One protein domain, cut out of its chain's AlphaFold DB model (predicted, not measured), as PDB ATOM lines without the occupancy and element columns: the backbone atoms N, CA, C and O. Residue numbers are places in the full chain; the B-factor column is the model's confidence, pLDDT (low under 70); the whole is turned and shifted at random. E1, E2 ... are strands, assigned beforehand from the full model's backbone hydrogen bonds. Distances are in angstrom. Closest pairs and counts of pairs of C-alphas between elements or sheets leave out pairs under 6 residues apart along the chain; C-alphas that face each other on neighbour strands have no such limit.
ATOM      1  N   ARG A 143     -14.922  67.844  72.982       91.88
ATOM      2  CA  ARG A 143     -14.784  66.774  73.996       91.88
ATOM      3  C   ARG A 143     -13.384  66.147  74.061       91.88
ATOM      4  O   ARG A 143     -12.926  65.822  75.159       91.88
ATOM      5  N   ALA A 144     -12.725  65.959  72.924       94.06
ATOM      6  CA  ALA A 144     -11.332  65.538  72.830       94.06
ATOM      7  C   ALA A 144     -10.638  66.252  71.665       94.06
ATOM      8  O   ALA A 144     -11.270  66.564  70.656       94.06
ATOM      9  N   ARG A 145      -9.331  66.505  71.785       94.19
ATOM     10  CA  ARG A 145      -8.554  67.175  70.733       94.19
ATOM     11  C   ARG A 145      -7.100  66.717  70.682       94.19
ATOM     12  O   ARG A 145      -6.495  66.400  71.706       94.19
ATOM     13  N   VAL A 146      -6.548  66.734  69.472       95.38
ATOM     14  CA  VAL A 146      -5.109  66.606  69.197       95.38
ATOM     15  C   VAL A 146      -4.665  67.908  68.546       95.38
ATOM     16  O   VAL A 146      -5.115  68.210  67.442       95.38
ATOM     17  N   ARG A 147      -3.821  68.700  69.217       93.06
ATOM     18  CA  ARG A 147      -3.391  70.020  68.722       93.06
ATOM     19  C   ARG A 147      -1.924  70.326  68.989       93.06
ATOM     20  O   ARG A 147      -1.363  69.874  69.985       93.06
ATOM     21  N   VAL A 148      -1.337  71.168  68.146       91.12
ATOM     22  CA  VAL A 148      -0.032  71.796  68.395       91.12
ATOM     23  C   VAL A 148      -0.245  73.199  68.958       91.12
ATOM     24  O   VAL A 148      -1.030  73.990  68.430       91.12
ATOM     25  N   ASP A 149       0.456  73.499  70.047       88.81
ATOM     26  CA  ASP A 149       0.435  74.776  70.745       88.81
ATOM     27  C   ASP A 149       1.723  75.558  70.445       88.81
ATOM     28  O   ASP A 149       2.724  75.445  71.158       88.81
ATOM     29  N   ASN A 150       1.704  76.337  69.355       87.06
ATOM     30  CA  ASN A 150       2.880  77.037  68.819       87.06
ATOM     31  C   ASN A 150       3.529  78.015  69.813       87.06
ATOM     32  O   ASN A 150       4.737  78.218  69.764       87.06
ATOM     33  N   ALA A 151       2.759  78.587  70.746       86.94
ATOM     34  CA  ALA A 151       3.288  79.496  71.766       86.94
ATOM     35  C   ALA A 151       4.171  78.786  72.811       86.94
ATOM     36  O   ALA A 151       4.967  79.431  73.488       86.94
ATOM     37  N   THR A 152       4.024  77.465  72.950       88.44
ATOM     38  CA  THR A 152       4.774  76.633  73.907       88.44
ATOM     39  C   THR A 152       5.608  75.540  73.236       88.44
ATOM     40  O   THR A 152       6.319  74.816  73.927       88.44
ATOM     41  N   SER A 153       5.527  75.405  71.908       90.12
ATOM     42  CA  SER A 153       6.122  74.311  71.128       90.12
ATOM     43  C   SER A 153       5.712  72.910  71.616       90.12
ATOM     44  O   SER A 153       6.520  71.983  71.591       90.12
ATOM     45  N   THR A 154       4.462  72.737  72.068       89.69
ATOM     46  CA  THR A 154       3.971  71.452  72.607       89.69
ATOM     47  C   THR A 154       2.893  70.807  71.735       89.69
ATOM     48  O   THR A 154       1.970  71.472  71.270       89.69
ATOM     49  N   LEU A 155       2.977  69.486  71.549       92.62
ATOM     50  CA  LEU A 155       1.852  68.662  71.100       92.62
ATOM     51  C   LEU A 155       0.987  68.312  72.317       92.62
ATOM     52  O   LEU A 155       1.510  67.887  73.346       92.62
ATOM     53  N   LYS A 156      -0.330  68.469  72.195       92.50
ATOM     54  CA  LYS A 156      -1.310  68.155  73.239       92.50
ATOM     55  C   LYS A 156      -2.326  67.150  72.710       92.50
ATOM     56  O   LYS A 156      -2.950  67.379  71.675       92.50
ATOM     57  N   VAL A 157      -2.490  66.060  73.452       94.94
ATOM     58  CA  VAL A 157      -3.581  65.086  73.326       94.94
ATOM     59  C   VAL A 157      -4.377  65.211  74.616       94.94
ATOM     60  O   VAL A 157      -3.820  64.986  75.687       94.94
ATOM     61  N   GLU A 158      -5.627  65.656  74.547       95.06
ATOM     62  CA  GLU A 158      -6.378  66.063  75.741       95.06
ATOM     63  C   GLU A 158      -7.894  65.846  75.599       95.06
ATOM     64  O   GLU A 158      -8.433  65.741  74.495       95.06
ATOM     65  N   THR A 159      -8.579  65.799  76.743       94.62
ATOM     66  CA  THR A 159     -10.039  65.682  76.864       94.62
ATOM     67  C   THR A 159     -10.592  66.860  77.659       94.62
ATOM     68  O   THR A 159     -10.132  67.101  78.772       94.62
ATOM     69  N   ASP A 160     -11.616  67.540  77.149       90.44
ATOM     70  CA  ASP A 160     -12.193  68.756  77.752       90.44
ATOM     71  C   ASP A 160     -13.352  68.445  78.726       90.44
ATOM     72  O   ASP A 160     -14.320  69.188  78.862       90.44
ATOM     73  N   ILE A 161     -13.289  67.286  79.391       90.19
ATOM     74  CA  ILE A 161     -14.294  66.826  80.357       90.19
ATOM     75  C   ILE A 161     -13.630  66.452  81.686       90.19
ATOM     76  O   ILE A 161     -12.622  65.752  81.711       90.19
ATOM     77  N   ALA A 162     -14.234  66.849  82.810       88.19
ATOM     78  CA  ALA A 162     -13.677  66.655  84.159       88.19
ATOM     79  C   ALA A 162     -13.517  65.180  84.604       88.19
ATOM     80  O   ALA A 162     -12.907  64.901  85.634       88.19
ATOM     81  N   ALA A 163     -14.065  64.232  83.836       89.94
ATOM     82  CA  ALA A 163     -13.915  62.783  84.014       89.94
ATOM     83  C   ALA A 163     -13.199  62.105  82.824       89.94
ATOM     84  O   ALA A 163     -13.280  60.888  82.648       89.94
ATOM     85  N   GLY A 164     -12.547  62.895  81.967       92.25
ATOM     86  CA  GLY A 164     -11.834  62.415  80.790       92.25
ATOM     87  C   GLY A 164     -10.527  61.717  81.143       92.25
ATOM     88  O   GLY A 164      -9.837  62.095  82.084       92.25
ATOM     89  N   ASN A 165     -10.199  60.681  80.376       93.56
ATOM     90  CA  ASN A 165      -8.969  59.918  80.528       93.56
ATOM     91  C   ASN A 165      -8.300  59.814  79.157       93.56
ATOM     92  O   ASN A 165      -8.985  59.573  78.161       93.56
ATOM     93  N   ILE A 166      -6.977  59.921  79.111       94.94
ATOM     94  CA  ILE A 166      -6.191  59.639  77.905       94.94
ATOM     95  C   ILE A 166      -5.782  58.170  77.989       94.94
ATOM     96  O   ILE A 166      -5.192  57.763  78.987       94.94
ATOM     97  N   LYS A 167      -6.103  57.356  76.980       92.44
ATOM     98  CA  LYS A 167      -5.774  55.923  76.962       92.44
ATOM     99  C   LYS A 167      -5.091  55.540  75.659       92.44
ATOM    100  O   LYS A 167      -5.514  55.957  74.587       92.44
ATOM    101  N   PHE A 168      -4.075  54.700  75.784       92.31
ATOM    102  CA  PHE A 168      -3.357  54.066  74.695       92.31
ATOM    103  C   PHE A 168      -3.635  52.568  74.798       92.31
ATOM    104  O   PHE A 168      -3.250  51.914  75.774       92.31
ATOM    105  N   ASN A 169      -4.350  52.053  73.804       91.38
ATOM    106  CA  ASN A 169      -4.713  50.648  73.713       91.38
ATOM    107  C   ASN A 169      -3.844  49.947  72.659       91.38
ATOM    108  O   ASN A 169      -3.411  50.569  71.689       91.38
ATOM    109  N   THR A 170      -3.620  48.651  72.837       91.12
ATOM    110  CA  THR A 170      -3.029  47.750  71.839       91.12
ATOM    111  C   THR A 170      -4.138  46.940  71.149       91.12
ATOM    112  O   THR A 170      -5.297  47.368  71.120       91.12
ATOM    113  N   GLY A 171      -3.790  45.805  70.527       88.44
ATOM    114  CA  GLY A 171      -4.727  44.959  69.780       88.44
ATOM    115  C   GLY A 171      -6.020  44.657  70.548       88.44
ATOM    116  O   GLY A 171      -6.019  44.536  71.772       88.44
ATOM    117  N   GLU A 172      -7.129  44.581  69.809       90.12
ATOM    118  CA  GLU A 172      -8.470  44.276  70.340       90.12
ATOM    119  C   GLU A 172      -8.971  45.251  71.431       90.12
ATOM    120  O   GLU A 172      -9.863  44.926  72.210       90.12
ATOM    121  N   ASN A 173      -8.443  46.484  71.457       88.50
ATOM    122  CA  ASN A 173      -8.709  47.515  72.472       88.50
ATOM    123  C   ASN A 173      -8.190  47.184  73.885       88.50
ATOM    124  O   ASN A 173      -8.650  47.781  74.862       88.50
ATOM    125  N   SER A 174      -7.211  46.284  74.013       87.12
ATOM    126  CA  SER A 174      -6.560  46.006  75.297       87.12
ATOM    127  C   SER A 174      -5.826  47.244  75.832       87.12
ATOM    128  O   SER A 174      -5.113  47.914  75.091       87.12
ATOM    129  N   PHE A 175      -5.990  47.573  77.114       87.25
ATOM    130  CA  PHE A 175      -5.346  48.743  77.724       87.25
ATOM    131  C   PHE A 175      -3.841  48.512  77.933       87.25
ATOM    132  O   PHE A 175      -3.461  47.535  78.575       87.25
ATOM    133  N   ALA A 176      -2.997  49.442  77.471       86.44
ATOM    134  CA  ALA A 176      -1.548  49.390  77.687       86.44
ATOM    135  C   ALA A 176      -1.049  50.490  78.637       86.44
ATOM    136  O   ALA A 176      -0.402  50.185  79.639       86.44
ATOM    137  N   MET A 177      -1.376  51.758  78.370       91.50
ATOM    138  CA  MET A 177      -1.107  52.862  79.301       91.50
ATOM    139  C   MET A 177      -2.179  53.950  79.229       91.50
ATOM    140  O   MET A 177      -2.926  54.049  78.255       91.50
ATOM    141  N   GLY A 178      -2.252  54.808  80.242       90.31
ATOM    142  CA  GLY A 178      -3.159  55.951  80.216       90.31
ATOM    143  C   GLY A 178      -3.065  56.854  81.434       90.31
ATOM    144  O   GLY A 178      -2.506  56.471  82.455       90.31
ATOM    145  N   ILE A 179      -3.635  58.047  81.308       92.44
ATOM    146  CA  ILE A 179      -3.687  59.093  82.332       92.44
ATOM    147  C   ILE A 179      -5.150  59.270  82.738       92.44
ATOM    148  O   ILE A 179      -6.007  59.482  81.874       92.44
ATOM    149  N   THR A 180      -5.446  59.167  84.033       90.88
ATOM    150  CA  THR A 180      -6.799  59.391  84.556       90.88
ATOM    151  C   THR A 180      -7.107  60.875  84.741       90.88
ATOM    152  O   THR A 180      -6.202  61.708  84.811       90.88
ATOM    153  N   ASN A 181      -8.385  61.218  84.917       90.62
ATOM    154  CA  ASN A 181      -8.805  62.575  85.289       90.62
ATOM    155  C   ASN A 181      -8.213  63.073  86.628       90.62
ATOM    156  O   ASN A 181      -8.177  64.277  86.867       90.62
ATOM    157  N   ALA A 182      -7.736  62.166  87.489       88.00
ATOM    158  CA  ALA A 182      -7.014  62.483  88.724       88.00
ATOM    159  C   ALA A 182      -5.498  62.701  88.509       88.00
ATOM    160  O   ALA A 182      -4.754  62.831  89.476       88.00
ATOM    161  N   GLY A 183      -5.018  62.700  87.259       86.06
ATOM    162  CA  GLY A 183      -3.596  62.822  86.922       86.06
ATOM    163  C   GLY A 183      -2.779  61.548  87.165       86.06
ATOM    164  O   GLY A 183      -1.554  61.581  87.077       86.06
ATOM    165  N   VAL A 184      -3.426  60.419  87.466       84.00
ATOM    166  CA  VAL A 184      -2.730  59.155  87.736       84.00
ATOM    167  C   VAL A 184      -2.390  58.457  86.424       84.00
ATOM    168  O   VAL A 184      -3.287  58.156  85.635       84.00
ATOM    169  N   VAL A 185      -1.109  58.155  86.205       88.25
ATOM    170  CA  VAL A 185      -0.668  57.344  85.062       88.25
ATOM    171  C   VAL A 185      -0.681  55.861  85.433       88.25
ATOM    172  O   VAL A 185      -0.048  55.449  86.402       88.25
ATOM    173  N   GLY A 186      -1.392  55.059  84.646       81.00
ATOM    174  CA  GLY A 186      -1.344  53.601  84.681       81.00
ATOM    175  C   GLY A 186      -0.521  53.043  83.530       81.00
ATOM    176  O   GLY A 186      -0.699  53.475  82.392       81.00
ATOM    177  N   ILE A 187       0.312  52.044  83.814       83.38
ATOM    178  CA  ILE A 187       0.982  51.193  82.822       83.38
ATOM    179  C   ILE A 187       0.599  49.750  83.165       83.38
ATOM    180  O   ILE A 187       0.742  49.335  84.311       83.38
ATOM    181  N   GLY A 188       0.012  49.013  82.220       74.62
ATOM    182  CA  GLY A 188      -0.471  47.637  82.420       74.62
ATOM    183  C   GLY A 188      -1.685  47.465  83.354       74.62
ATOM    184  O   GLY A 188      -2.237  46.371  83.427       74.62
ATOM    185  N   VAL A 189      -2.144  48.520  84.042       73.69
ATOM    186  CA  VAL A 189      -3.283  48.482  84.980       73.69
ATOM    187  C   VAL A 189      -4.410  49.430  84.560       73.69
ATOM    188  O   VAL A 189      -4.255  50.649  84.557       73.69
ATOM    189  N   SER A 190      -5.574  48.871  84.215       74.56
ATOM    190  CA  SER A 190      -6.727  49.618  83.682       74.56
ATOM    191  C   SER A 190      -7.458  50.490  84.714       74.56
ATOM    192  O   SER A 190      -8.184  51.412  84.336       74.56
ATOM    193  N   THR A 191      -7.242  50.219  86.004       77.62
ATOM    194  CA  THR A 191      -7.724  51.003  87.151       77.62
ATOM    195  C   THR A 191      -6.558  51.317  88.097       77.62
ATOM    196  O   THR A 191      -6.376  50.619  89.100       77.62
ATOM    197  N   PRO A 192      -5.734  52.335  87.791       73.19
ATOM    198  CA  PRO A 192      -4.684  52.791  88.696       73.19
ATOM    199  C   PRO A 192      -5.274  53.234  90.038       73.19
ATOM    200  O   PRO A 192      -6.363  53.811  90.078       73.19
ATOM    201  N   ASN A 193      -4.559  52.991  91.138       70.62
ATOM    202  CA  ASN A 193      -4.981  53.478  92.448       70.62
ATOM    203  C   ASN A 193      -4.996  55.018  92.437       70.62
ATOM    204  O   ASN A 193      -3.993  55.644  92.095       70.62
ATOM    205  N   ALA A 194      -6.121  55.623  92.830       71.44
ATOM    206  CA  ALA A 194      -6.312  57.076  92.841       71.44
ATOM    207  C   ALA A 194      -5.259  57.835  93.676       71.44
ATOM    208  O   ALA A 194      -5.021  59.012  93.431       71.44
ATOM    209  N   ASN A 195      -4.603  57.150  94.620       67.88
ATOM    210  CA  ASN A 195      -3.566  57.705  95.492       67.88
ATOM    211  C   ASN A 195      -2.127  57.459  94.986       67.88
ATOM    212  O   ASN A 195      -1.175  57.727  95.714       67.88
ATOM    213  N   SER A 196      -1.938  56.909  93.781       56.94
ATOM    214  CA  SER A 196      -0.633  56.433  93.288       56.94
ATOM    215  C   SER A 196      -0.234  57.087  91.964       56.94
ATOM    216  O   SER A 196      -0.158  56.421  90.933       56.94
ATOM    217  N   ILE A 197       0.037  58.395  91.981       59.25
ATOM    218  CA  ILE A 197       0.576  59.110  90.814       59.25
ATOM    219  C   ILE A 197       1.975  58.560  90.490       59.25
ATOM    220  O   ILE A 197       2.909  58.724  91.275       59.25
ATOM    221  N   LEU A 198       2.133  57.937  89.320       69.19
ATOM    222  CA  LEU A 198       3.441  57.561  88.784       69.19
ATOM    223  C   LEU A 198       4.231  58.829  88.429       69.19
ATOM    224  O   LEU A 198       3.963  59.481  87.420       69.19
ATOM    225  N   HIS A 199       5.210  59.169  89.263       49.47
ATOM    226  CA  HIS A 199       6.064  60.335  89.082       49.47
ATOM    227  C   HIS A 199       7.450  59.915  88.577       49.47
ATOM    228  O   HIS A 199       8.347  59.619  89.364       49.47
ATOM    229  N   VAL A 200       7.624  59.898  87.253       57.62
ATOM    230  CA  VAL A 200       8.924  59.679  86.598       57.62
ATOM    231  C   VAL A 200       9.389  61.007  86.000       57.62
ATOM    232  O   VAL A 200       8.930  61.411  84.934       57.62
ATOM    233  N   GLN A 201      10.283  61.703  86.704       43.44
ATOM    234  CA  GLN A 201      11.024  62.842  86.155       43.44
ATOM    235  C   GLN A 201      12.388  62.361  85.656       43.44
ATOM    236  O   GLN A 201      13.060  61.593  86.338       43.44
ATOM    237  N   GLN A 202      12.795  62.819  84.472       40.69
ATOM    238  CA  GLN A 202      14.039  62.399  83.830       40.69
ATOM    239  C   GLN A 202      15.126  63.475  83.956       40.69
ATOM    240  O   GLN A 202      14.908  64.633  83.600       40.69
ATOM    241  N   ALA A 203      16.327  63.054  84.353       34.31
ATOM    242  CA  ALA A 203      17.586  63.670  83.937       34.31
ATOM    243  C   ALA A 203      18.340  62.672  83.033       34.31
ATOM    244  O   ALA A 203      18.089  61.469  83.083       34.31
ATOM    245  N   SER A 204      19.218  63.142  82.146       42.69
ATOM    246  CA  SER A 204      19.742  62.312  81.049       42.69
ATOM    247  C   SER A 204      20.854  61.320  81.449       42.69
ATOM    248  O   SER A 204      21.997  61.729  81.635       42.69
ATOM    249  N   SER A 205      20.478  60.032  81.460       51.00
ATOM    250  CA  SER A 205      21.199  58.797  81.052       51.00
ATOM    251  C   SER A 205      22.559  58.384  81.651       51.00
ATOM    252  O   SER A 205      23.544  59.116  81.553       51.00
ATOM    253  N   GLY A 206      22.638  57.102  82.041       45.84
ATOM    254  CA  GLY A 206      23.864  56.310  82.220       45.84
ATOM    255  C   GLY A 206      23.713  54.782  82.445       45.84
ATOM    256  O   GLY A 206      24.750  54.141  82.577       45.84
ATOM    257  N   ALA A 207      22.489  54.227  82.505       52.97
ATOM    258  CA  ALA A 207      22.094  52.834  82.836       52.97
ATOM    259  C   ALA A 207      23.064  51.678  82.453       52.97
ATOM    260  O   ALA A 207      23.714  51.730  81.411       52.97
ATOM    261  N   THR A 208      23.149  50.554  83.186       43.94
ATOM    262  CA  THR A 208      22.101  49.853  83.969       43.94
ATOM    263  C   THR A 208      22.607  49.183  85.270       43.94
ATOM    264  O   THR A 208      23.786  48.845  85.380       43.94
ATOM    265  N   ALA A 209      21.695  48.955  86.234       48.88
ATOM    266  CA  ALA A 209      21.849  48.043  87.389       48.88
ATOM    267  C   ALA A 209      20.481  47.675  88.056       48.88
ATOM    268  O   ALA A 209      20.293  47.875  89.253       48.88
ATOM    269  N   ASP A 210      19.466  47.175  87.345       54.19
ATOM    270  CA  ASP A 210      19.475  45.797  86.841       54.19
ATOM    271  C   ASP A 210      20.029  44.824  87.940       54.19
ATOM    272  O   ASP A 210      21.219  44.891  88.252       54.19
ATOM    273  N   THR A 211      19.194  44.000  88.618       45.22
ATOM    274  CA  THR A 211      19.605  43.103  89.757       45.22
ATOM    275  C   THR A 211      18.984  41.678  89.942       45.22
ATOM    276  O   THR A 211      19.676  40.829  90.505       45.22
ATOM    277  N   SER A 212      17.768  41.339  89.467       51.25
ATOM    278  CA  SER A 212      17.349  39.943  89.123       51.25
ATOM    279  C   SER A 212      17.465  39.468  87.647       51.25
ATOM    280  O   SER A 212      17.373  38.270  87.398       51.25
ATOM    281  N   TYR A 213      17.660  40.265  86.600       47.28
ATOM    282  CA  TYR A 213      18.108  41.650  86.543       47.28
ATOM    283  C   TYR A 213      16.943  42.684  86.359       47.28
ATOM    284  O   TYR A 213      17.013  43.755  86.947       47.28
ATOM    285  N   ASP A 214      15.770  42.268  85.859       39.09
ATOM    286  CA  ASP A 214      14.636  43.019  85.239       39.09
ATOM    287  C   ASP A 214      13.884  44.215  85.923       39.09
ATOM    288  O   ASP A 214      12.696  44.426  85.682       39.09
ATOM    289  N   ASP A 215      14.614  45.087  86.626       45.38
ATOM    290  CA  ASP A 215      14.385  46.537  86.830       45.38
ATOM    291  C   ASP A 215      13.302  47.114  87.779       45.38
ATOM    292  O   ASP A 215      12.092  47.079  87.554       45.38
ATOM    293  N   PHE A 216      13.795  47.956  88.702       64.69
ATOM    294  CA  PHE A 216      13.386  49.370  88.742       64.69
ATOM    295  C   PHE A 216      14.624  50.271  88.918       64.69
ATOM    296  O   PHE A 216      15.187  50.370  90.008       64.69
ATOM    297  N   ILE A 217      15.052  50.916  87.826       56.44
ATOM    298  CA  ILE A 217      16.223  51.809  87.751       56.44
ATOM    299  C   ILE A 217      15.836  53.263  88.064       56.44
ATOM    300  O   ILE A 217      14.761  53.729  87.685       56.44
ATOM    301  N   TYR A 218      16.746  54.013  88.698       63.34
ATOM    302  CA  TYR A 218      16.589  55.447  88.953       63.34
ATOM    303  C   TYR A 218      17.922  56.194  88.792       63.34
ATOM    304  O   TYR A 218      18.870  55.927  89.529       63.34
ATOM    305  N   GLU A 219      18.017  57.124  87.834       60.25
ATOM    306  CA  GLU A 219      19.302  57.710  87.426       60.25
ATOM    307  C   GLU A 219      19.247  59.180  86.971       60.25
ATOM    308  O   GLU A 219      18.218  59.702  86.544       60.25
ATOM    309  N   GLY A 220      20.398  59.852  87.074       55.72
ATOM    310  CA  GLY A 220      20.607  61.243  86.678       55.72
ATOM    311  C   GLY A 220      22.088  61.633  86.745       55.72
ATOM    312  O   GLY A 220      22.876  61.010  87.453       55.72
ATOM    313  N   SER A 221      22.483  62.669  86.003       55.66
ATOM    314  CA  SER A 221      23.888  63.065  85.812       55.66
ATOM    315  C   SER A 221      24.457  63.888  86.986       55.66
ATOM    316  O   SER A 221      24.791  65.064  86.829       55.66
ATOM    317  N   GLY A 222      24.529  63.297  88.182       73.75
ATOM    318  CA  GLY A 222      25.001  63.964  89.399       73.75
ATOM    319  C   GLY A 222      24.721  63.146  90.661       73.75
ATOM    320  O   GLY A 222      24.839  61.925  90.653       73.75
TER     321      GLY A 222
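What this domain is: This is residues 143 to 222 of the 417 residues of an uncharacterized protein of Rhodospirillaceae bacterium (UniProt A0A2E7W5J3). With little regular structure, the model is a hairpin, E1 and E2, beside a small sheet, E3 E4 E5, and a long unnamed stretch whose residues 199 to 222 reach away from the sheet and fold back. The 80 printed residues hold five strands, E1 to E5, with 25 residues, and no named helix: all strand, both sheets antiparallel. It is loose, with a radius of gyration of the C-alphas of 16.1 A, and spans 44 by 35 by 28 A.

Where its parts are: Find C-alpha 143 at (-14.784, 66.774, 73.996); E1 runs to residue 149, 17.5 A. E2, residues 154 to 159, covers 15.7 A. Next come E3, 166 to 169, E4, 175 to 179, and E5, 185 to 187, ending at C-alpha 187 (0.982, 51.193, 82.822).

How they stand to each other: In hairpin E1 and E2, find N 147 and O 156, 2.9 A apart. The closest C-alphas of E2 and E3 are Glu 158 and Ile 166, 6.8 A. E3 E4 E5 form a meander, each strand the antiparallel neighbour of the one before: N 168 and O 177, 2.8 A; N 186 and O 178, 2.8 A. E1 and E3 are apart.

The domain as a whole: The farthest C-alphas, Ala 151 and Ser 212, are 45.4 A apart. The printed part has no cut; no link between strands is long. Residues 195 to 221 have pLDDT under 70.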